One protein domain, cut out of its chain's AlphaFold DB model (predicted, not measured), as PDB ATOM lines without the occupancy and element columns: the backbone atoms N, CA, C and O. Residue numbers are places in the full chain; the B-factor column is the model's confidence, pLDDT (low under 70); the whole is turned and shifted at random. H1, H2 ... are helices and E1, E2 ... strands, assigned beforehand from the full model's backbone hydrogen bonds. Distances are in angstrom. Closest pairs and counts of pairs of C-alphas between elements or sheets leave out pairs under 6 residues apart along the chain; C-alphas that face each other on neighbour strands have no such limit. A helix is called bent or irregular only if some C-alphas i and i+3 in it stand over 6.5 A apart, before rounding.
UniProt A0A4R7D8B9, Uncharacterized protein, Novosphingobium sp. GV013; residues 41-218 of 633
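AT A GLANCE: This is residues 41 to 218 of the 633 residues of an uncharacterized protein of Novosphingobium sp. GV013 (UniProt A0A4R7D8B9). The model is an elongated row of helices: a cluster of H1 to H5 at one end, then the helical hairpin H6 and H7, then the helical hairpin H8 and H9, with H9 packed along H7. Past this second hairpin, residues 209 to 218, which include H10, stick out. The printed part has 178 residues, with ten named helices and one named strand in the order H1 to H9, E1, H10, and its class is mostly helix. The whole is compact, with a radius of gyration of the C-alphas of 17.7 A, and spans 62 by 38 by 24 A.

HOW THE PARTS SIT: H1, residues 42 to 55, touches H3, residues 74 to 84, with residues 42 to 43 alone; their closest C-alphas, of Phe 43 and Leu 80, are 5.5 A apart. The hub is H5, residues 102 to 114, which touches four helices. It touches H2, residues 62 to 71, at a steep tilt of 50 degrees, closest at C-alphas Val 65 and Ala 109, 6.2 A. It touches H3 at a shallow tilt of 34 degrees, only just short of steep, closest at C-alphas Arg 77 and Cys 113, 6.1 A. With residues 102 to 107 alone it touches H4, residues 88 to 91, closest at C-alphas Asp 89 and Gly 103, 5.0 A. With residues 111 to 114 alone it touches residues 146 to 150 of H7, residues 144 to 159, closest at C-alphas Leu 114 and Arg 149, 6.3 A. H6, residues 122 to 132, touches H3, closest at C-alphas Ala 82 and His 124, 5.7 A. H6 and H7 form a hairpin at 28 degrees, closest at C-alphas Leu 122 and Leu 157, 5.9 A. H9, residues 190 to 203, touches H7 at a shallow tilt of 12 degrees, the same way, closest at C-alphas Ala 148 and Leu 196, 6.5 A. H8, residues 166 to 185, forms a hairpin with H9, closest at C-alphas Ala 176 and Ser 197, 4.4 A. E1, residues 206 to 208, pairs with no named strand, and H10, residues 210 to 217, touches no helix. Every O i to N i+4 pair is within hydrogen-bond range in H3, H5, H7, H8, H9 and H10, against 9 of 10 in H1, 5 of 6 in H2 and 5 of 7 in H6; H4 is too short for such a pair.

IN THESE COORDINATES: H1 begins at C-alpha 42 (162.007, 190.108, 176.683) and is 20.4 A long. H7 measures 22.5 A, H8 29.3 A and H9 19.8 A. H6 is irregular: C-alphas 123 and 126 are 7.4 A apart. H10 ends at C-alpha 217 (173.954, 183.941, 129.920).

THE WHOLE: The two C-alphas farthest apart, of Arg 56 and Cys 218, are 62.3 A apart. The printed part has no cut, and the link from H6 to H7 is long, with 11 residues. The mean pLDDT of the printed part is 76.5; residues 41 to 62, 88 to 103, 135 to 141, 183 to 189, 207 to 208 and 218 are under 70.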
ATOM      1  N   THR A  41     157.499 190.680 178.517       63.84
ATOM      2  CA  THR A  41     158.199 190.148 177.345       63.84
ATOM      3  C   THR A  41     159.686 190.528 177.408       63.84
ATOM      4  O   THR A  41     160.046 191.585 177.948       63.84
ATOM      5  N   PRO A  42     160.594 189.742 176.803       64.50
ATOM      6  CA  PRO A  42     162.007 190.108 176.683       64.50
ATOM      7  C   PRO A  42     162.220 191.502 176.072       64.50
ATOM      8  O   PRO A  42     163.194 192.188 176.388       64.50
ATOM      9  N   PHE A  43     161.284 191.956 175.230       63.53
ATOM     10  CA  PHE A  43     161.297 193.290 174.645       63.53
ATOM     11  C   PHE A  43     160.930 194.398 175.646       63.53
ATOM     12  O   PHE A  43     161.624 195.414 175.686       63.53
ATOM     13  N   THR A  44     159.914 194.219 176.498       65.19
ATOM     14  CA  THR A  44     159.591 195.206 177.549       65.19
ATOM     15  C   THR A  44     160.661 195.247 178.640       65.19
ATOM     16  O   THR A  44     160.960 196.328 179.147       65.19
ATOM     17  N   TYR A  45     161.325 194.121 178.928       66.56
ATOM     18  CA  TYR A  45     162.515 194.083 179.785       66.56
ATOM     19  C   TYR A  45     163.690 194.860 179.178       66.56
ATOM     20  O   TYR A  45     164.296 195.697 179.851       66.56
ATOM     21  N   LEU A  46     163.990 194.630 177.893       68.50
ATOM     22  CA  LEU A  46     165.040 195.355 177.181       68.50
ATOM     23  C   LEU A  46     164.734 196.860 177.153       68.50
ATOM     24  O   LEU A  46     165.596 197.658 177.512       68.50
ATOM     25  N   LEU A  47     163.504 197.259 176.812       64.19
ATOM     26  CA  LEU A  47     163.072 198.660 176.826       64.19
ATOM     27  C   LEU A  47     163.118 199.288 178.223       64.19
ATOM     28  O   LEU A  47     163.531 200.439 178.337       64.19
ATOM     29  N   GLY A  48     162.755 198.552 179.277       65.75
ATOM     30  CA  GLY A  48     162.882 199.006 180.665       65.75
ATOM     31  C   GLY A  48     164.339 199.274 181.050       65.75
ATOM     32  O   GLY A  48     164.661 200.348 181.557       65.75
ATOM     33  N   CYS A  49     165.244 198.356 180.696       62.06
ATOM     34  CA  CYS A  49     166.685 198.530 180.902       62.06
ATOM     35  C   CYS A  49     167.245 199.733 180.119       62.06
ATOM     36  O   CYS A  49     168.161 200.405 180.583       62.06
ATOM     37  N   LEU A  50     166.690 200.031 178.940       61.19
ATOM     38  CA  LEU A  50     167.104 201.147 178.081       61.19
ATOM     39  C   LEU A  50     166.499 202.500 178.492       61.19
ATOM     40  O   LEU A  50     167.152 203.535 178.342       61.19
ATOM     41  N   GLY A  51     165.279 202.508 179.035       57.47
ATOM     42  CA  GLY A  51     164.617 203.698 179.579       57.47
ATOM     43  C   GLY A  51     165.393 204.296 180.754       57.47
ATOM     44  O   GLY A  51     165.628 205.508 180.789       57.47
ATOM     45  N   ASP A  52     165.912 203.435 181.631       56.28
ATOM     46  CA  ASP A  52     166.803 203.817 182.733       56.28
ATOM     47  C   ASP A  52     168.130 204.427 182.249       56.28
ATOM     48  O   ASP A  52     168.720 205.274 182.923       56.28
ATOM     49  N   LEU A  53     168.606 204.051 181.060       52.75
ATOM     50  CA  LEU A  53     169.866 204.543 180.496       52.75
ATOM     51  C   LEU A  53     169.736 205.942 179.887       52.75
ATOM     52  O   LEU A  53     170.659 206.753 180.019       52.75
ATOM     53  N   LYS A  54     168.572 206.269 179.305       51.50
ATOM     54  CA  LYS A  54     168.233 207.638 178.874       51.50
ATOM     55  C   LYS A  54     168.176 208.594 180.067       51.50
ATOM     56  O   LYS A  54     168.653 209.722 179.962       51.50
ATOM     57  N   ALA A  55     167.658 208.130 181.205       54.22
ATOM     58  CA  ALA A  55     167.617 208.898 182.449       54.22
ATOM     59  C   ALA A  55     169.011 209.131 183.072       54.22
ATOM     60  O   ALA A  55     169.182 210.065 183.850       54.22
ATOM     61  N   ARG A  56     170.019 208.320 182.714       50.34
ATOM     62  CA  ARG A  56     171.380 208.357 183.288       50.34
ATOM     63  C   ARG A  56     172.454 208.975 182.381       50.34
ATOM     64  O   ARG A  56     173.619 208.993 182.759       50.34
ATOM     65  N   GLY A  57     172.095 209.482 181.199       50.94
ATOM     66  CA  GLY A  57     173.010 210.258 180.346       50.94
ATOM     67  C   GLY A  57     174.149 209.468 179.681       50.94
ATOM     68  O   GLY A  57     175.141 210.069 179.270       50.94
ATOM     69  N   PHE A  58     174.039 208.140 179.554       51.34
ATOM     70  CA  PHE A  58     175.096 207.315 178.951       51.34
ATOM     71  C   PHE A  58     175.287 207.591 177.446       51.34
ATOM     72  O   PHE A  58     174.328 207.709 176.682       51.34
ATOM     73  N   GLY A  59     176.555 207.692 177.026       54.31
ATOM     74  CA  GLY A  59     176.964 208.100 175.676       54.31
ATOM     75  C   GLY A  59     177.086 206.986 174.630       54.31
ATOM     76  O   GLY A  59     177.163 207.322 173.454       54.31
ATOM     77  N   GLN A  60     177.087 205.702 175.019       59.19
ATOM     78  CA  GLN A  60     177.223 204.565 174.094       59.19
ATOM     79  C   GLN A  60     176.197 203.470 174.397       59.19
ATOM     80  O   GLN A  60     176.219 202.848 175.458       59.19
ATOM     81  N   VAL A  61     175.294 203.237 173.446       63.38
ATOM     82  CA  VAL A  61     174.133 202.342 173.585       63.38
ATOM     83  C   VAL A  61     174.471 200.890 173.217       63.38
ATOM     84  O   VAL A  61     173.954 199.960 173.833       63.38
ATOM     85  N   TYR A  62     175.383 200.674 172.264       68.00
ATOM     86  CA  TYR A  62     175.709 199.341 171.738       68.00
ATOM     87  C   TYR A  62     176.291 198.349 172.765       68.00
ATOM     88  O   TYR A  62     175.770 197.235 172.839       68.00
ATOM     89  N   PRO A  63     177.290 198.707 173.603       70.25
ATOM     90  CA  PRO A  63     177.874 197.756 174.558       70.25
ATOM     91  C   PRO A  63     176.871 197.262 175.609       70.25
ATOM     92  O   PRO A  63     176.972 196.143 176.107       70.25
ATOM     93  N   LEU A  64     175.884 198.099 175.937       70.31
ATOM     94  CA  LEU A  64     174.845 197.782 176.912       70.31
ATOM     95  C   LEU A  64     173.806 196.832 176.317       70.31
ATOM     96  O   LEU A  64     173.437 195.857 176.968       70.31
ATOM     97  N   VAL A  65     173.390 197.059 175.066       78.69
ATOM     98  CA  VAL A  65     172.528 196.118 174.336       78.69
ATOM     99  C   VAL A  65     173.181 194.738 174.291       78.69
ATOM    100  O   VAL A  65     172.542 193.760 174.669       78.69
ATOM    101  N   ASP A  66     174.461 194.653 173.922       81.69
ATOM    102  CA  ASP A  66     175.184 193.379 173.875       81.69
ATOM    103  C   ASP A  66     175.210 192.663 175.236       81.69
ATOM    104  O   ASP A  66     174.844 191.489 175.313       81.69
ATOM    105  N   ALA A  67     175.538 193.379 176.318       80.25
ATOM    106  CA  ALA A  67     175.569 192.811 177.667       80.25
ATOM    107  C   ALA A  67     174.203 192.274 178.133       80.25
ATOM    108  O   ALA A  67     174.142 191.279 178.858       80.25
ATOM    109  N   HIS A  68     173.101 192.914 177.728       81.81
ATOM    110  CA  HIS A  68     171.752 192.437 178.035       81.81
ATOM    111  C   HIS A  68     171.348 191.243 177.168       81.81
ATOM    112  O   HIS A  68     170.780 190.284 177.688       81.81
ATOM    113  N   LEU A  69     171.693 191.247 175.879       86.19
ATOM    114  CA  LEU A  69     171.451 190.106 174.995       86.19
ATOM    115  C   LEU A  69     172.180 188.845 175.468       86.19
ATOM    116  O   LEU A  69     171.643 187.744 175.336       86.19
ATOM    117  N   ASP A  70     173.376 188.983 176.044       85.75
ATOM    118  CA  ASP A  70     174.135 187.857 176.597       85.75
ATOM    119  C   ASP A  70     173.450 187.187 177.797       85.75
ATOM    120  O   ASP A  70     173.653 185.993 178.014       85.75
ATOM    121  N   ARG A  71     172.572 187.905 178.510       84.50
ATOM    122  CA  ARG A  71     171.783 187.370 179.635       84.50
ATOM    123  C   ARG A  71     170.530 186.611 179.205       84.50
ATOM    124  O   ARG A  71     170.038 185.804 179.983       84.50
ATOM    125  N   LEU A  72     170.027 186.865 177.999       85.75
ATOM    126  CA  LEU A  72     168.863 186.165 177.456       85.75
ATOM    127  C   LEU A  72     169.244 184.747 177.010       85.75
ATOM    128  O   LEU A  72     170.276 184.538 176.366       85.75
ATOM    129  N   SER A  73     168.388 183.773 177.289       91.44
ATOM    130  CA  SER A  73     168.473 182.429 176.723       91.44
ATOM    131  C   SER A  73     168.268 182.449 175.196       91.44
ATOM    132  O   SER A  73     167.729 183.410 174.638       91.44
ATOM    133  N   PRO A  74     168.671 181.390 174.465       93.06
ATOM    134  CA  PRO A  74     168.419 181.304 173.027       93.06
ATOM    135  C   PRO A  74     166.939 181.452 172.639       93.06
ATOM    136  O   PRO A  74     166.662 182.036 171.591       93.06
ATOM    137  N   ALA A  75     166.015 180.959 173.471       89.25
ATOM    138  CA  ALA A  75     164.573 181.070 173.255       89.25
ATOM    139  C   ALA A  75     164.076 182.511 173.450       89.25
ATOM    140  O   ALA A  75     163.449 183.065 172.549       89.25
ATOM    141  N   GLU A  76     164.469 183.173 174.546       88.06
ATOM    142  CA  GLU A  76     164.117 184.579 174.817       88.06
ATOM    143  C   GLU A  76     164.678 185.531 173.750       88.06
ATOM    144  O   GLU A  76     164.039 186.515 173.380       88.06
ATOM    145  N   ARG A  77     165.855 185.234 173.183       91.62
ATOM    146  CA  ARG A  77     166.372 185.971 172.013       91.62
ATOM    147  C   ARG A  77     165.519 185.746 170.763       91.62
ATOM    148  O   ARG A  77     165.414 186.647 169.933       91.62
ATOM    149  N   GLY A  78     164.953 184.550 170.605       87.69
ATOM    150  CA  GLY A  78     164.034 184.209 169.518       87.69
ATOM    151  C   GLY A  78     162.718 184.975 169.617       87.69
ATOM    152  O   GLY A  78     162.264 185.521 168.614       87.69
ATOM    153  N   GLU A  79     162.159 185.065 170.820       88.44
ATOM    154  CA  GLU A  79     160.984 185.887 171.127       88.44
ATOM    155  C   GLU A  79     161.279 187.378 170.922       88.44
ATOM    156  O   GLU A  79     160.546 188.063 170.212       88.44
ATOM    157  N   LEU A  80     162.419 187.871 171.421       88.56
ATOM    158  CA  LEU A  80     162.847 189.254 171.210       88.56
ATOM    159  C   LEU A  80     162.941 189.608 169.715       88.56
ATOM    160  O   LEU A  80     162.479 190.671 169.308       88.56
ATOM    161  N   LEU A  81     163.506 188.729 168.882       87.19
ATOM    162  CA  LEU A  81     163.543 188.939 167.429       87.19
ATOM    163  C   LEU A  81     162.140 189.024 166.815       87.19
ATOM    164  O   LEU A  81     161.913 189.872 165.949       87.19
ATOM    165  N   ALA A  82     161.210 188.175 167.260       86.44
ATOM    166  CA  ALA A  82     159.825 188.210 166.806       86.44
ATOM    167  C   ALA A  82     159.123 189.512 167.233       86.44
ATOM    168  O   ALA A  82     158.436 190.123 166.421       86.44
ATOM    169  N   CYS A  83     159.360 190.005 168.453       84.75
ATOM    170  CA  CYS A  83     158.817 191.285 168.923       84.75
ATOM    171  C   CYS A  83     159.374 192.496 168.160       84.75
ATOM    172  O   CYS A  83     158.658 193.472 167.942       84.75
ATOM    173  N   LEU A  84     160.648 192.451 167.751       82.25
ATOM    174  CA  LEU A  84     161.299 193.552 167.037       82.25
ATOM    175  C   LEU A  84     160.802 193.683 165.591       82.25
ATOM    176  O   LEU A  84     160.617 194.790 165.097       82.25
ATOM    177  N   ALA A  85     160.558 192.573 164.898       76.81
ATOM    178  CA  ALA A  85     160.222 192.558 163.472       76.81
ATOM    179  C   ALA A  85     158.977 193.369 163.013       76.81
ATOM    180  O   ALA A  85     159.026 193.934 161.910       76.81
ATOM    181  N   PRO A  86     157.872 193.478 163.778       74.12
ATOM    182  CA  PRO A  86     156.738 194.325 163.412       74.12
ATOM    183  C   PRO A  86     156.931 195.813 163.746       74.12
ATOM    184  O   PRO A  86     156.077 196.613 163.372       74.12
ATOM    185  N   MET A  87     158.014 196.214 164.428       73.94
ATOM    186  CA  MET A  87     158.201 197.608 164.839       73.94
ATOM    187  C   MET A  87     158.294 198.551 163.636       73.94
ATOM    188  O   MET A  87     159.209 198.471 162.815       73.94
ATOM    189  N   GLU A  88     157.371 199.506 163.576       68.12
ATOM    190  CA  GLU A  88     157.284 200.491 162.497       68.12
ATOM    191  C   GLU A  88     158.536 201.386 162.418       68.12
ATOM    192  O   GLU A  88     159.002 201.719 161.328       68.12
ATOM    193  N   ASP A  89     159.149 201.686 163.568       66.06
ATOM    194  CA  ASP A  89     160.396 202.457 163.676       66.06
ATOM    195  C   ASP A  89     161.595 201.772 163.013       66.06
ATOM    196  O   ASP A  89     162.526 202.454 162.578       66.06
ATOM    197  N   LEU A  90     161.584 200.436 162.904       67.25
ATOM    198  CA  LEU A  90     162.580 199.740 162.097       67.25
ATOM    199  C   LEU A  90     162.342 200.009 160.614       67.25
ATOM    200  O   LEU A  90     163.321 200.167 159.905       67.25
ATOM    201  N   ARG A  91     161.087 200.108 160.152       61.34
ATOM    202  CA  ARG A  91     160.716 200.212 158.726       61.34
ATOM    203  C   ARG A  91     160.830 201.623 158.134       61.34
ATOM    204  O   ARG A  91     160.999 201.744 156.926       61.34
ATOM    205  N   LYS A  92     160.743 202.678 158.951       58.75
ATOM    206  CA  LYS A  92     160.615 204.081 158.497       58.75
ATOM    207  C   LYS A  92     161.926 204.837 158.194       58.75
ATOM    208  O   LYS A  92     161.851 205.975 157.741       58.75
ATOM    209  N   TYR A  93     163.119 204.277 158.437       55.84
ATOM    210  CA  TYR A  93     164.376 205.055 158.388       55.84
ATOM    211  C   TYR A  93     165.456 204.487 157.447       55.84
ATOM    212  O   TYR A  93     166.011 203.419 157.681       55.84
ATOM    213  N   HIS A  94     165.841 205.265 156.428       49.78
ATOM    214  CA  HIS A  94     166.761 204.877 155.341       49.78
ATOM    215  C   HIS A  94     168.262 205.196 155.585       49.78
ATOM    216  O   HIS A  94     168.991 205.458 154.630       49.78
ATOM    217  N   GLY A  95     168.769 205.188 156.828       53.12
ATOM    218  CA  GLY A  95     170.136 205.673 157.120       53.12
ATOM    219  C   GLY A  95     170.873 205.027 158.300       53.12
ATOM    220  O   GLY A  95     170.425 204.041 158.891       53.12
ATOM    221  N   GLN A  96     172.043 205.587 158.641       54.16
ATOM    222  CA  GLN A  96     172.715 205.305 159.913       54.16
ATOM    223  C   GLN A  96     171.803 205.792 161.039       54.16
ATOM    224  O   GLN A  96     171.434 206.965 161.084       54.16
ATOM    225  N   PHE A  97     171.395 204.883 161.921       56.34
ATOM    226  CA  PHE A  97     170.593 205.263 163.072       56.34
ATOM    227  C   PHE A  97     171.450 206.143 163.981       56.34
ATOM    228  O   PHE A  97     172.560 205.730 164.326       56.34
ATOM    229  N   PRO A  98     170.965 207.314 164.424       55.53
ATOM    230  CA  PRO A  98     171.559 207.945 165.586       55.53
ATOM    231  C   PRO A  98     171.454 206.929 166.726       55.53
ATOM    232  O   PRO A  98     170.357 206.441 167.004       55.53
ATOM    233  N   GLU A  99     172.567 206.610 167.388       57.28
ATOM    234  CA  GLU A  99     172.656 205.546 168.408       57.28
ATOM    235  C   GLU A  99     171.654 205.710 169.568       57.28
ATOM    236  O   GLU A  99     171.478 204.815 170.383       57.28
ATOM    237  N   LYS A 100     170.989 206.868 169.641       60.19
ATOM    238  CA  LYS A 100     170.112 207.318 170.720       60.19
ATOM    239  C   LYS A 100     168.615 207.264 170.385       60.19
ATOM    240  O   LYS A 100     167.813 207.690 171.214       60.19
ATOM    241  N   THR A 101     168.210 206.798 169.198       64.31
ATOM    242  CA  THR A 101     166.780 206.652 168.861       64.31
ATOM    243  C   THR A 101     166.258 205.251 169.201       64.31
ATOM    244  O   THR A 101     167.020 204.285 169.113       64.31
ATOM    245  N   PRO A 102     164.961 205.094 169.540       64.94
ATOM    246  CA  PRO A 102     164.345 203.779 169.750       64.94
ATOM    247  C   PRO A 102     164.575 202.811 168.581       64.94
ATOM    248  O   PRO A 102     164.951 201.662 168.800       64.94
ATOM    249  N   GLY A 103     164.465 203.295 167.339       68.06
ATOM    250  CA  GLY A 103     164.778 202.504 166.146       68.06
ATOM    251  C   GLY A 103     166.247 202.065 166.067       68.06
ATOM    252  O   GLY A 103     166.535 200.947 165.642       68.06
ATOM    253  N   GLY A 104     167.188 202.899 166.527       70.69
ATOM    254  CA  GLY A 104     168.617 202.569 166.540       70.69
ATOM    255  C   GLY A 104     168.940 201.455 167.518       70.69
ATOM    256  O   GLY A 104     169.685 200.529 167.189       70.69
ATOM    257  N   VAL A 105     168.300 201.496 168.682       74.31
ATOM    258  CA  VAL A 105     168.413 200.453 169.696       74.31
ATOM    259  C   VAL A 105     167.743 199.157 169.235       74.31
ATOM    260  O   VAL A 105     168.329 198.086 169.367       74.31
ATOM    261  N   ALA A 106     166.552 199.246 168.638       76.62
ATOM    262  CA  ALA A 106     165.852 198.096 168.074       76.62
ATOM    263  C   ALA A 106     166.698 197.399 166.997       76.62
ATOM    264  O   ALA A 106     166.816 196.174 166.995       76.62
ATOM    265  N   LYS A 107     167.371 198.164 166.124       78.25
ATOM    266  CA  LYS A 107     168.290 197.607 165.120       78.25
ATOM    267  C   LYS A 107     169.540 196.999 165.752       78.25
ATOM    268  O   LYS A 107     169.979 195.937 165.315       78.25
ATOM    269  N   ALA A 108     170.106 197.644 166.773       79.81
ATOM    270  CA  ALA A 108     171.232 197.103 167.534       79.81
ATOM    271  C   ALA A 108     170.876 195.748 168.160       79.81
ATOM    272  O   ALA A 108     171.625 194.785 168.008       79.81
ATOM    273  N   ALA A 109     169.705 195.661 168.794       84.25
ATOM    274  CA  ALA A 109     169.191 194.442 169.402       84.25
ATOM    275  C   ALA A 109     168.929 193.355 168.352       84.25
ATOM    276  O   ALA A 109     169.347 192.215 168.535       84.25
ATOM    277  N   LEU A 110     168.330 193.718 167.212       87.38
ATOM    278  CA  LEU A 110     168.091 192.811 166.089       87.38
ATOM    279  C   LEU A 110     169.396 192.174 165.584       87.38
ATOM    280  O   LEU A 110     169.518 190.950 165.518       87.38
ATOM    281  N   ILE A 111     170.389 193.002 165.247       85.50
ATOM    282  CA  ILE A 111     171.686 192.540 164.733       85.50
ATOM    283  C   ILE A 111     172.442 191.754 165.814       85.50
ATOM    284  O   ILE A 111     173.019 190.702 165.531       85.50
ATOM    285  N   GLY A 112     172.418 192.235 167.058       87.69
ATOM    286  CA  GLY A 112     173.048 191.578 168.200       87.69
ATOM    287  C   GLY A 112     172.461 190.193 168.487       87.69
ATOM    288  O   GLY A 112     173.220 189.270 168.797       87.69
ATOM    289  N   CYS A 113     171.145 190.017 168.330       89.56
ATOM    290  CA  CYS A 113     170.484 188.718 168.421       89.56
ATOM    291  C   CYS A 113     170.939 187.783 167.299       89.56
ATOM    292  O   CYS A 113     171.352 186.662 167.581       89.56
ATOM    293  N   LEU A 114     170.937 188.240 166.039       88.62
ATOM    294  CA  LEU A 114     171.345 187.416 164.888       88.62
ATOM    295  C   LEU A 114     172.795 186.915 164.992       88.62
ATOM    296  O   LEU A 114     173.126 185.852 164.465       88.62
ATOM    297  N   ARG A 115     173.667 187.661 165.677       89.12
ATOM    298  CA  ARG A 115     175.072 187.294 165.918       89.12
ATOM    299  C   ARG A 115     175.267 186.253 167.023       89.12
ATOM    300  O   ARG A 115     176.372 185.730 167.156       89.12
ATOM    301  N   ARG A 116     174.222 185.935 167.786       91.31
ATOM    302  CA  ARG A 116     174.235 184.980 168.902       91.31
ATOM    303  C   ARG A 116     173.443 183.721 168.557       91.31
ATOM    304  O   ARG A 116     172.795 183.627 167.517       91.31
ATOM    305  N   LYS A 117     173.499 182.719 169.440       91.81
ATOM    306  CA  LYS A 117     172.622 181.548 169.342       91.81
ATOM    307  C   LYS A 117     171.181 181.973 169.656       91.81
ATOM    308  O   LYS A 117     170.938 182.522 170.732       91.81
ATOM    309  N   VAL A 118     170.269 181.683 168.730       92.19
ATOM    310  CA  VAL A 118     168.831 181.987 168.789       92.19
ATOM    311  C   VAL A 118     168.054 180.711 168.477       92.19
ATOM    312  O   VAL A 118     168.392 180.002 167.529       92.19
ATOM    313  N   GLU A 119     167.008 180.434 169.248       92.06
ATOM    314  CA  GLU A 119     166.098 179.305 169.048       92.06
ATOM    315  C   GLU A 119     164.654 179.821 168.938       92.06
ATOM    316  O   GLU A 119     163.955 179.898 169.942       92.06
ATOM    317  N   PRO A 120     164.193 180.213 167.736       90.62
ATOM    318  CA  PRO A 120     162.827 180.689 167.560       90.62
ATOM    319  C   PRO A 120     161.810 179.540 167.641       90.62
ATOM    320  O   PRO A 120     162.110 178.381 167.309       90.62
ATOM    321  N   GLU A 121     160.591 179.897 168.041       91.25
ATOM    322  CA  GLU A 121     159.417 179.030 168.044       91.25
ATOM    323  C   GLU A 121     158.707 179.038 166.687       91.25
ATOM    324  O   GLU A 121     158.859 179.967 165.893       91.25
ATOM    325  N   LEU A 122     157.891 178.010 166.426       90.75
ATOM    326  CA  LEU A 122     157.113 177.898 165.185       90.75
ATOM    327  C   LEU A 122     156.206 179.113 164.950       90.75
ATOM    328  O   LEU A 122     156.101 179.579 163.817       90.75
ATOM    329  N   ALA A 123     155.625 179.675 166.015       90.12
ATOM    330  CA  ALA A 123     154.777 180.863 165.948       90.12
ATOM    331  C   ALA A 123     155.513 182.112 165.418       90.12
ATOM    332  O   ALA A 123     154.880 183.032 164.907       90.12
ATOM    333  N   HIS A 124     156.849 182.146 165.487       91.25
ATOM    334  CA  HIS A 124     157.651 183.285 165.033       91.25
ATOM    335  C   HIS A 124     157.901 183.285 163.517       91.25
ATOM    336  O   HIS A 124     158.476 184.243 163.000       91.25
ATOM    337  N   PHE A 125     157.511 182.227 162.797       91.38
ATOM    338  CA  PHE A 125     157.883 182.029 161.396       91.38
ATOM    339  C   PHE A 125     157.472 183.191 160.484       91.38
ATOM    340  O   PHE A 125     158.339 183.795 159.853       91.38
ATOM    341  N   GLU A 126     156.186 183.545 160.463       87.12
ATOM    342  CA  GLU A 126     155.645 184.598 159.587       87.12
ATOM    343  C   GLU A 126     156.301 185.960 159.843       87.12
ATOM    344  O   GLU A 126     156.649 186.706 158.928       87.12
ATOM    345  N   VAL A 127     156.541 186.265 161.114       86.94
ATOM    346  CA  VAL A 127     157.114 187.539 161.544       86.94
ATOM    347  C   VAL A 127     158.599 187.640 161.167       86.94
ATOM    348  O   VAL A 127     159.050 188.674 160.669       86.94
ATOM    349  N   LEU A 128     159.364 186.556 161.323       89.56
ATOM    350  CA  LEU A 128     160.766 186.493 160.891       89.56
ATOM    351  C   LEU A 128     160.907 186.466 159.364       89.56
ATOM    352  O   LEU A 128     161.880 186.990 158.818       89.56
ATOM    353  N   LEU A 129     159.942 185.875 158.664       89.00
ATOM    354  CA  LEU A 129     159.887 185.859 157.208       89.00
ATOM    355  C   LEU A 129     159.623 187.265 156.653       89.00
ATOM    356  O   LEU A 129     160.311 187.695 155.725       89.00
ATOM    357  N   ALA A 130     158.707 188.016 157.270       84.94
ATOM    358  CA  ALA A 130     158.456 189.419 156.944       84.94
ATOM    359  C   ALA A 130     159.671 190.322 157.212       84.94
ATOM    360  O   ALA A 130     159.872 191.303 156.504       84.94
ATOM    361  N   LEU A 131     160.498 189.991 158.210       85.06
ATOM    362  CA  LEU A 131     161.770 190.673 158.465       85.06
ATOM    363  C   LEU A 131     162.822 190.375 157.380       85.06
ATOM    364  O   LEU A 131     163.667 191.220 157.078       85.06
ATOM    365  N   PHE A 132     162.803 189.160 156.828       88.19
ATOM    366  CA  PHE A 132     163.762 188.707 155.821       88.19
ATOM    367  C   PHE A 132     163.480 189.298 154.434       88.19
ATOM    368  O   PHE A 132     164.406 189.745 153.747       88.19
ATOM    369  N   LEU A 133     162.209 189.297 154.028       85.62
ATOM    370  CA  LEU A 133     161.762 189.850 152.754       85.62
ATOM    371  C   LEU A 133     161.811 191.387 152.789       85.62
ATOM    372  O   LEU A 133     161.395 191.991 153.775       85.62
ATOM    373  N   PRO A 134     162.308 192.055 151.734       71.94
ATOM    374  CA  PRO A 134     162.225 193.509 151.656       71.94
ATOM    375  C   PRO A 134     160.751 193.953 151.615       71.94
ATOM    376  O   PRO A 134     159.963 193.421 150.831       71.94
ATOM    377  N   GLY A 135     160.382 194.912 152.472       66.31
ATOM    378  CA  GLY A 135     159.144 195.695 152.329       66.31
ATOM    379  C   GLY A 135     159.357 196.870 151.367       66.31
ATOM    380  O   GLY A 135     160.400 196.901 150.716       66.31
ATOM    381  N   ASP A 136     158.421 197.829 151.317       57.47
ATOM    382  CA  ASP A 136     158.404 199.060 150.487       57.47
ATOM    383  C   ASP A 136     159.736 199.855 150.485       57.47
ATOM    384  O   ASP A 136     159.872 200.916 151.088       57.47
ATOM    385  N   GLY A 137     160.772 199.326 149.834       52.75
ATOM    386  CA  GLY A 137     162.117 199.896 149.778       52.75
ATOM    387  C   GLY A 137     162.994 199.715 151.027       52.75
ATOM    388  O   GLY A 137     164.092 200.276 151.060       52.75
ATOM    389  N   PHE A 138     162.581 198.945 152.042       54.53
ATOM    390  CA  PHE A 138     163.352 198.801 153.284       54.53
ATOM    391  C   PHE A 138     163.573 197.342 153.715       54.53
ATOM    392  O   PHE A 138     162.642 196.544 153.812       54.53
ATOM    393  N   ASN A 139     164.833 197.006 154.019       65.06
ATOM    394  CA  ASN A 139     165.224 195.735 154.628       65.06
ATOM    395  C   ASN A 139     166.102 196.020 155.863       65.06
ATOM    396  O   ASN A 139     167.235 196.468 155.684       65.06
ATOM    397  N   PRO A 140     165.630 195.761 157.096       58.12
ATOM    398  CA  PRO A 140     166.362 196.092 158.328       58.12
ATOM    399  C   PRO A 140     167.700 195.354 158.461       58.12
ATOM    400  O   PRO A 140     168.601 195.812 159.174       58.12
ATOM    401  N   VAL A 141     167.850 194.232 157.755       62.50
ATOM    402  CA  VAL A 141     169.036 193.379 157.755       62.50
ATOM    403  C   VAL A 141     169.825 193.624 156.470       62.50
ATOM    404  O   VAL A 141     169.732 192.883 155.498       62.50
ATOM    405  N   HIS A 142     170.622 194.690 156.436       70.62
ATOM    406  CA  HIS A 142     171.325 195.079 155.207       70.62
ATOM    407  C   HIS A 142     172.537 194.191 154.875       70.62
ATOM    408  O   HIS A 142     172.842 193.993 153.698       70.62
ATOM    409  N   HIS A 143     173.231 193.643 155.879       78.69
ATOM    410  CA  HIS A 143     174.445 192.849 155.669       78.69
ATOM    411  C   HIS A 143     174.130 191.408 155.239       78.69
ATOM    412  O   HIS A 143     173.313 190.729 155.862       78.69
ATOM    413  N   ASN A 144     174.834 190.907 154.216       80.69
ATOM    414  CA  ASN A 144     174.628 189.554 153.676       80.69
ATOM    415  C   ASN A 144     174.806 188.448 154.729       80.69
ATOM    416  O   ASN A 144     174.082 187.458 154.694       80.69
ATOM    417  N   GLU A 145     175.733 188.615 155.675       83.25
ATOM    418  CA  GLU A 145     175.954 187.648 156.760       83.25
ATOM    419  C   GLU A 145     174.748 187.536 157.694       83.25
ATOM    420  O   GLU A 145     174.350 186.434 158.079       83.25
ATOM    421  N   ASP A 146     174.142 188.673 158.033       85.69
ATOM    422  CA  ASP A 146     172.981 188.723 158.913       85.69
ATOM    423  C   ASP A 146     171.737 188.183 158.188       85.69
ATOM    424  O   ASP A 146     170.973 187.412 158.772       85.69
ATOM    425  N   LYS A 147     171.597 188.446 156.879       87.50
ATOM    426  CA  LYS A 147     170.579 187.795 156.033       87.50
ATOM    427  C   LYS A 147     170.774 186.277 155.991       87.50
ATOM    428  O   LYS A 147     169.822 185.525 156.176       87.50
ATOM    429  N   ALA A 148     172.007 185.802 155.804       87.25
ATOM    430  CA  ALA A 148     172.313 184.371 155.790       87.25
ATOM    431  C   ALA A 148     172.035 183.694 157.148       87.25
ATOM    432  O   ALA A 148     171.633 182.531 157.195       87.25
ATOM    433  N   ARG A 149     172.228 184.405 158.268       90.69
ATOM    434  CA  ARG A 149     171.825 183.952 159.612       90.69
ATOM    435  C   ARG A 149     170.306 183.846 159.737       90.69
ATOM    436  O   ARG A 149     169.824 182.786 160.124       90.69
ATOM    437  N   LEU A 150     169.562 184.880 159.343       91.44
ATOM    438  CA  LEU A 150     168.097 184.873 159.391       91.44
ATOM    439  C   LEU A 150     167.496 183.763 158.509       91.44
ATOM    440  O   LEU A 150     166.622 183.025 158.955       91.44
ATOM    441  N   LEU A 151     168.044 183.546 157.309       93.12
ATOM    442  CA  LEU A 151     167.643 182.442 156.431       93.12
ATOM    443  C   LEU A 151     167.877 181.059 157.067       93.12
ATOM    444  O   LEU A 151     167.077 180.146 156.869       93.12
ATOM    445  N   ARG A 152     168.957 180.881 157.844       91.88
ATOM    446  CA  ARG A 152     169.196 179.635 158.597       91.88
ATOM    447  C   ARG A 152     168.157 179.417 159.695       91.88
ATOM    448  O   ARG A 152     167.732 178.281 159.878       91.88
ATOM    449  N   LEU A 153     167.734 180.478 160.386       93.31
ATOM    450  CA  LEU A 153     166.663 180.394 161.384       93.31
ATOM    451  C   LEU A 153     165.333 179.990 160.735       93.31
ATOM    452  O   LEU A 153     164.684 179.065 161.214       93.31
ATOM    453  N   LEU A 154     164.976 180.608 159.603       93.56
ATOM    454  CA  LEU A 154     163.772 180.264 158.839       93.56
ATOM    455  C   LEU A 154     163.783 178.808 158.360       93.56
ATOM    456  O   LEU A 154     162.781 178.111 158.497       93.56
ATOM    457  N   ARG A 155     164.926 178.313 157.867       91.56
ATOM    458  CA  ARG A 155     165.098 176.889 157.522       91.56
ATOM    459  C   ARG A 155     164.858 175.975 158.718       91.56
ATOM    460  O   ARG A 155     164.092 175.029 158.599       91.56
ATOM    461  N   GLY A 156     165.445 176.299 159.870       90.44
ATOM    462  CA  GLY A 156     165.238 175.528 161.094       90.44
ATOM    463  C   GLY A 156     163.776 175.500 161.555       90.44
ATOM    464  O   GLY A 156     163.341 174.505 162.124       90.44
ATOM    465  N   LEU A 157     162.998 176.557 161.295       91.44
ATOM    466  CA  LEU A 157     161.557 176.573 161.570       91.44
ATOM    467  C   LEU A 157     160.762 175.706 160.588       91.44
ATOM    468  O   LEU A 157     159.852 175.001 161.014       91.44
ATOM    469  N   VAL A 158     161.126 175.694 159.302       89.19
ATOM    470  CA  VAL A 158     160.523 174.779 158.313       89.19
ATOM    471  C   VAL A 158     160.809 173.321 158.671       89.19
ATOM    472  O   VAL A 158     159.896 172.499 158.652       89.19
ATOM    473  N   ASP A 159     162.033 173.005 159.103       88.12
ATOM    474  CA  ASP A 159     162.397 171.660 159.571       88.12
ATOM    475  C   ASP A 159     161.570 171.224 160.799       88.12
ATOM    476  O   ASP A 159     161.293 170.037 160.976       88.12
ATOM    477  N   LYS A 160     161.133 172.186 161.624       88.75
ATOM    478  CA  LYS A 160     160.231 171.974 162.770       88.75
ATOM    479  C   LYS A 160     158.743 171.907 162.388       88.75
ATOM    480  O   LYS A 160     157.930 171.630 163.265       88.75
ATOM    481  N   GLY A 161     158.374 172.147 161.127       87.19
ATOM    482  CA  GLY A 161     156.992 172.056 160.639       87.19
ATOM    483  C   GLY A 161     156.339 173.372 160.204       87.19
ATOM    484  O   GLY A 161     155.132 173.384 159.990       87.19
ATOM    485  N   ALA A 162     157.082 174.475 160.063       89.25
ATOM    486  CA  ALA A 162     156.556 175.670 159.398       89.25
ATOM    487  C   ALA A 162     156.412 175.448 157.879       89.25
ATOM    488  O   ALA A 162     157.164 174.678 157.275       89.25
ATOM    489  N   HIS A 163     155.468 176.145 157.247       86.00
ATOM    490  CA  HIS A 163     155.131 175.966 155.834       86.00
ATOM    491  C   HIS A 163     155.279 177.272 155.056       86.00
ATOM    492  O   HIS A 163     154.915 178.335 155.546       86.00
ATOM    493  N   LEU A 164     155.784 177.185 153.825       87.25
ATOM    494  CA  LEU A 164     155.812 178.316 152.897       87.25
ATOM    495  C   LEU A 164     154.536 178.312 152.052       87.25
ATOM    496  O   LEU A 164     154.181 177.288 151.464       87.25
ATOM    497  N   THR A 165     153.867 179.460 151.954       86.88
ATOM    498  CA  THR A 165     152.752 179.650 151.017       86.88
ATOM    499  C   THR A 165     153.270 179.867 149.593       86.88
ATOM    500  O   THR A 165     154.402 180.316 149.400       86.88
ATOM    501  N   SER A 166     152.441 179.596 148.579       78.75
ATOM    502  CA  SER A 166     152.801 179.855 147.174       78.75
ATOM    503  C   SER A 166     153.188 181.319 146.937       78.75
ATOM    504  O   SER A 166     154.179 181.585 146.266       78.75
ATOM    505  N   GLU A 167     152.472 182.264 147.552       85.50
ATOM    506  CA  GLU A 167     152.792 183.698 147.492       85.50
ATOM    507  C   GLU A 167     154.173 184.002 148.089       85.50
ATOM    508  O   GLU A 167     154.976 184.724 147.500       85.50
ATOM    509  N   THR A 168     154.496 183.403 149.237       84.69
ATOM    510  CA  THR A 168     155.810 183.570 149.870       84.69
ATOM    511  C   THR A 168     156.931 183.031 148.986       84.69
ATOM    512  O   THR A 168     157.997 183.640 148.894       84.69
ATOM    513  N   VAL A 169     156.702 181.890 148.332       85.38
ATOM    514  CA  VAL A 169     157.661 181.288 147.400       85.38
ATOM    515  C   VAL A 169     157.952 182.228 146.226       85.38
ATOM    516  O   VAL A 169     159.122 182.377 145.871       85.38
ATOM    517  N   GLU A 170     156.936 182.892 145.666       84.00
ATOM    518  CA  GLU A 170     157.129 183.912 144.621       84.00
ATOM    519  C   GLU A 170     157.928 185.107 145.146       84.00
ATOM    520  O   GLU A 170     158.961 185.452 144.580       84.00
ATOM    521  N   ARG A 171     157.547 185.669 146.298       86.81
ATOM    522  CA  ARG A 171     158.246 186.827 146.886       86.81
ATOM    523  C   ARG A 171     159.712 186.537 147.216       86.81
ATOM    524  O   ARG A 171     160.571 187.405 147.058       86.81
ATOM    525  N   LEU A 172     160.022 185.323 147.674       88.06
ATOM    526  CA  LEU A 172     161.401 184.872 147.879       88.06
ATOM    527  C   LEU A 172     162.157 184.755 146.550       88.06
ATOM    528  O   LEU A 172     163.337 185.103 146.495       88.06
ATOM    529  N   ALA A 173     161.497 184.283 145.491       83.56
ATOM    530  CA  ALA A 173     162.087 184.200 144.161       83.56
ATOM    531  C   ALA A 173     162.395 185.593 143.593       83.56
ATOM    532  O   ALA A 173     163.533 185.839 143.197       83.56
ATOM    533  N   ASP A 174     161.438 186.519 143.650       85.50
ATOM    534  CA  ASP A 174     161.608 187.906 143.206       85.50
ATOM    535  C   ASP A 174     162.736 188.597 143.974       85.50
ATOM    536  O   ASP A 174     163.591 189.280 143.401       85.50
ATOM    537  N   TYR A 175     162.810 188.358 145.286       88.25
ATOM    538  CA  TYR A 175     163.897 188.890 146.095       88.25
ATOM    539  C   TYR A 175     165.262 188.312 145.698       88.25
ATOM    540  O   TYR A 175     166.255 189.044 145.632       88.25
ATOM    541  N   ALA A 176     165.334 187.014 145.398       86.00
ATOM    542  CA  ALA A 176     166.560 186.387 144.920       86.00
ATOM    543  C   ALA A 176     167.016 186.955 143.565       86.00
ATOM    544  O   ALA A 176     168.222 187.142 143.375       86.00
ATOM    545  N   VAL A 177     166.081 187.272 142.662       80.19
ATOM    546  CA  VAL A 177     166.356 187.944 141.380       80.19
ATOM    547  C   VAL A 177     166.889 189.359 141.619       80.19
ATOM    548  O   VAL A 177     167.972 189.693 141.142       80.19
ATOM    549  N   SER A 178     166.223 190.152 142.461       83.38
ATOM    550  CA  SER A 178     166.672 191.508 142.817       83.38
ATOM    551  C   SER A 178     168.092 191.529 143.412       83.38
ATOM    552  O   SER A 178     168.907 192.406 143.100       83.38
ATOM    553  N   LEU A 179     168.440 190.530 144.233       82.44
ATOM    554  CA  LEU A 179     169.797 190.384 144.766       82.44
ATOM    555  C   LEU A 179     170.833 190.091 143.675       82.44
ATOM    556  O   LEU A 179     171.944 190.606 143.773       82.44
ATOM    557  N   LYS A 180     170.493 189.309 142.642       73.94
ATOM    558  CA  LYS A 180     171.390 189.063 141.499       73.94
ATOM    559  C   LYS A 180     171.617 190.320 140.679       73.94
ATOM    560  O   LYS A 180     172.762 190.660 140.394       73.94
ATOM    561  N   GLU A 181     170.551 191.043 140.357       74.31
ATOM    562  CA  GLU A 181     170.651 192.305 139.620       74.31
ATOM    563  C   GLU A 181     171.511 193.328 140.369       74.31
ATOM    564  O   GLU A 181     172.312 194.044 139.769       74.31
ATOM    565  N   THR A 182     171.378 193.374 141.698       74.19
ATOM    566  CA  THR A 182     172.212 194.225 142.553       74.19
ATOM    567  C   THR A 182     173.665 193.744 142.578       74.19
ATOM    568  O   THR A 182     174.572 194.573 142.509       74.19
ATOM    569  N   ALA A 183     173.895 192.427 142.625       68.69
ATOM    570  CA  ALA A 183     175.228 191.828 142.619       68.69
ATOM    571  C   ALA A 183     176.005 192.181 141.354       68.69
ATOM    572  O   ALA A 183     177.143 192.630 141.449       68.69
ATOM    573  N   HIS A 184     175.366 192.081 140.189       62.28
ATOM    574  CA  HIS A 184     175.989 192.423 138.910       62.28
ATOM    575  C   HIS A 184     176.310 193.916 138.770       62.28
ATOM    576  O   HIS A 184     177.212 194.292 138.028       62.28
ATOM    577  N   LYS A 185     175.621 194.784 139.521       59.41
ATOM    578  CA  LYS A 185     175.914 196.225 139.577       59.41
ATOM    579  C   LYS A 185     176.999 196.580 140.609       59.41
ATOM    580  O   LYS A 185     177.547 197.681 140.554       59.41
ATOM    581  N   ALA A 186     177.315 195.693 141.558       56.28
ATOM    582  CA  ALA A 186     178.175 195.984 142.704       56.28
ATOM    583  C   ALA A 186     179.595 195.402 142.554       56.28
ATOM    584  O   ALA A 186     179.797 194.196 142.571       56.28
ATOM    585  N   TYR A 187     180.620 196.266 142.543       48.19
ATOM    586  CA  TYR A 187     182.033 195.846 142.437       48.19
ATOM    587  C   TYR A 187     182.562 195.096 143.682       48.19
ATOM    588  O   TYR A 187     183.559 194.380 143.616       48.19
ATOM    589  N   ARG A 188     181.925 195.256 144.852       51.31
ATOM    590  CA  ARG A 188     182.298 194.577 146.107       51.31
ATOM    591  C   ARG A 188     181.115 193.791 146.659       51.31
ATOM    592  O   ARG A 188     180.030 194.335 146.816       51.31
ATOM    593  N   GLY A 189     181.355 192.534 147.033       58.97
ATOM    594  CA  GLY A 189     180.357 191.687 147.699       58.97
ATOM    595  C   GLY A 189     179.453 190.873 146.769       58.97
ATOM    596  O   GLY A 189     178.617 190.131 147.281       58.97
ATOM    597  N   GLU A 190     179.664 190.940 145.448       70.94
ATOM    598  CA  GLU A 190     178.929 190.174 144.428       70.94
ATOM    599  C   GLU A 190     178.813 188.687 144.796       70.94
ATOM    600  O   GLU A 190     177.714 188.146 144.876       70.94
ATOM    601  N   LYS A 191     179.938 188.032 145.127       73.38
ATOM    602  CA  LYS A 191     179.965 186.608 145.503       73.38
ATOM    603  C   LYS A 191     178.982 186.287 146.636       73.38
ATOM    604  O   LYS A 191     178.213 185.340 146.526       73.38
ATOM    605  N   ALA A 192     178.994 187.084 147.703       76.25
ATOM    606  CA  ALA A 192     178.136 186.861 148.863       76.25
ATOM    607  C   ALA A 192     176.651 187.111 148.540       76.25
ATOM    608  O   ALA A 192     175.785 186.436 149.091       76.25
ATOM    609  N   GLN A 193     176.347 188.054 147.640       80.50
ATOM    610  CA  GLN A 193     174.977 188.309 147.182       80.50
ATOM    611  C   GLN A 193     174.460 187.189 146.270       80.50
ATOM    612  O   GLN A 193     173.328 186.743 146.449       80.50
ATOM    613  N   LEU A 194     175.295 186.680 145.358       78.62
ATOM    614  CA  LEU A 194     174.960 185.540 144.501       78.62
ATOM    615  C   LEU A 194     174.754 184.254 145.318       78.62
ATOM    616  O   LEU A 194     173.772 183.544 145.108       78.62
ATOM    617  N   GLU A 195     175.628 183.974 146.290       81.75
ATOM    618  CA  GLU A 195     175.479 182.830 147.203       81.75
ATOM    619  C   GLU A 195     174.198 182.933 148.043       81.75
ATOM    620  O   GLU A 195     173.484 181.941 148.216       81.75
ATOM    621  N   LEU A 196     173.872 184.135 148.532       84.75
ATOM    622  CA  LEU A 196     172.639 184.384 149.273       84.75
ATOM    623  C   LEU A 196     171.399 184.206 148.386       84.75
ATOM    624  O   LEU A 196     170.464 183.526 148.803       84.75
ATOM    625  N   SER A 197     171.401 184.751 147.167       86.94
ATOM    626  CA  SER A 197     170.321 184.570 146.187       86.94
ATOM    627  C   SER A 197     170.051 183.083 145.916       86.94
ATOM    628  O   SER A 197     168.921 182.612 146.059       86.94
ATOM    629  N   GLN A 198     171.099 182.293 145.659       83.50
ATOM    630  CA  GLN A 198     170.969 180.843 145.478       83.50
ATOM    631  C   GLN A 198     170.440 180.138 146.733       83.50
ATOM    632  O   GLN A 198     169.647 179.197 146.643       83.50
ATOM    633  N   ALA A 199     170.872 180.566 147.922       86.12
ATOM    634  CA  ALA A 199     170.369 180.014 149.172       86.12
ATOM    635  C   ALA A 199     168.873 180.312 149.376       86.12
ATOM    636  O   ALA A 199     168.163 179.452 149.905       86.12
ATOM    637  N   ILE A 200     168.396 181.484 148.944       88.81
ATOM    638  CA  ILE A 200     166.981 181.873 148.995       88.81
ATOM    639  C   ILE A 200     166.151 181.019 148.040       88.81
ATOM    640  O   ILE A 200     165.164 180.433 148.475       88.81
ATOM    641  N   LEU A 201     166.582 180.854 146.786       86.00
ATOM    642  CA  LEU A 201     165.882 180.004 145.814       86.00
ATOM    643  C   LEU A 201     165.735 178.565 146.326       86.00
ATOM    644  O   LEU A 201     164.628 178.033 146.393       86.00
ATOM    645  N   ARG A 202     166.834 177.976 146.826       85.50
ATOM    646  CA  ARG A 202     166.811 176.630 147.429       85.50
ATOM    647  C   ARG A 202     165.871 176.531 148.627       85.50
ATOM    648  O   ARG A 202     165.301 175.466 148.856       85.50
ATOM    649  N   PHE A 203     165.759 177.599 149.417       86.94
ATOM    650  CA  PHE A 203     164.829 177.657 150.543       86.94
ATOM    651  C   PHE A 203     163.374 177.715 150.064       86.94
ATOM    652  O   PHE A 203     162.547 176.979 150.586       86.94
ATOM    653  N   ALA A 204     163.094 178.482 149.011       85.44
ATOM    654  CA  ALA A 204     161.786 178.563 148.365       85.44
ATOM    655  C   ALA A 204     161.389 177.288 147.587       85.44
ATOM    656  O   ALA A 204     160.354 177.265 146.928       85.44
ATOM    657  N   GLY A 205     162.212 176.230 147.608       78.12
ATOM    658  CA  GLY A 205     161.971 175.012 146.827       78.12
ATOM    659  C   GLY A 205     162.076 175.224 145.313       78.12
ATOM    660  O   GLY A 205     161.590 174.397 144.539       78.12
ATOM    661  N   ARG A 206     162.706 176.327 144.892       74.56
ATOM    662  CA  ARG A 206     162.985 176.638 143.494       74.56
ATOM    663  C   ARG A 206     164.441 176.344 143.204       74.56
ATOM    664  O   ARG A 206     165.341 176.846 143.872       74.56
ATOM    665  N   GLU A 207     164.675 175.541 142.184       66.06
ATOM    666  CA  GLU A 207     165.990 175.470 141.568       66.06
ATOM    667  C   GLU A 207     165.901 176.195 140.234       66.06
ATOM    668  O   GLU A 207     164.968 175.996 139.449       66.06
ATOM    669  N   GLU A 208     166.862 177.080 139.991       67.12
ATOM    670  CA  GLU A 208     167.100 177.527 138.631       67.12
ATOM    671  C   GLU A 208     167.517 176.317 137.819       67.12
ATOM    672  O   GLU A 208     168.484 175.631 138.161       67.12
ATOM    673  N   SER A 209     166.763 176.036 136.758       72.75
ATOM    674  CA  SER A 209     167.226 175.056 135.796       72.75
ATOM    675  C   SER A 209     168.535 175.566 135.204       72.75
ATOM    676  O   SER A 209     168.689 176.760 134.930       72.75
ATOM    677  N   ALA A 210     169.479 174.654 134.992       72.75
ATOM    678  CA  ALA A 210     170.715 174.983 134.300       72.75
ATOM    679  C   ALA A 210     170.420 175.589 132.913       72.75
ATOM    680  O   ALA A 210     171.119 176.505 132.500       72.75
ATOM    681  N   THR A 211     169.314 175.188 132.278       72.00
ATOM    682  CA  THR A 211     168.774 175.790 131.052       72.00
ATOM    683  C   THR A 211     168.410 177.271 131.211       72.00
ATOM    684  O   THR A 211     168.723 178.064 130.335       72.00
ATOM    685  N   SER A 212     167.766 177.677 132.315       71.19
ATOM    686  CA  SER A 212     167.439 179.096 132.565       71.19
ATOM    687  C   SER A 212     168.711 179.915 132.739       71.19
ATOM    688  O   SER A 212     168.837 180.978 132.149       71.19
ATOM    689  N   ILE A 213     169.672 179.377 133.497       73.94
ATOM    690  CA  ILE A 213     170.986 179.996 133.684       73.94
ATOM    691  C   ILE A 213     171.711 180.127 132.343       73.94
ATOM    692  O   ILE A 213     172.344 181.144 132.090       73.94
ATOM    693  N   LEU A 214     171.633 179.102 131.495       76.06
ATOM    694  CA  LEU A 214     172.241 179.099 130.174       76.06
ATOM    695  C   LEU A 214     171.633 180.191 129.292       76.06
ATOM    696  O   LEU A 214     172.376 181.019 128.784       76.06
ATOM    697  N   LEU A 215     170.302 180.239 129.182       74.06
ATOM    698  CA  LEU A 215     169.582 181.232 128.378       74.06
ATOM    699  C   LEU A 215     169.806 182.669 128.868       74.06
ATOM    700  O   LEU A 215     169.977 183.562 128.050       74.06
ATOM    701  N   GLU A 216     169.864 182.896 130.184       70.94
ATOM    702  CA  GLU A 216     170.197 184.206 130.774       70.94
ATOM    703  C   GLU A 216     171.638 184.647 130.481       70.94
ATOM    704  O   GLU A 216     171.947 185.834 130.552       70.94
ATOM    705  N   ARG A 217     172.531 183.696 130.192       73.44
ATOM    706  CA  ARG A 217     173.954 183.941 129.920       73.44
ATOM    707  C   ARG A 217     174.311 183.860 128.440       73.44
ATOM    708  O   ARG A 217     175.476 184.066 128.106       73.44
ATOM    709  N   CYS A 218     173.354 183.533 127.575       69.44
ATOM    710  CA  CYS A 218     173.550 183.583 126.135       69.44
ATOM    711  C   CYS A 218     173.592 185.050 125.725       69.44
ATOM    712  O   CYS A 218     172.610 185.773 125.873       69.44
TER     713      CYS A 218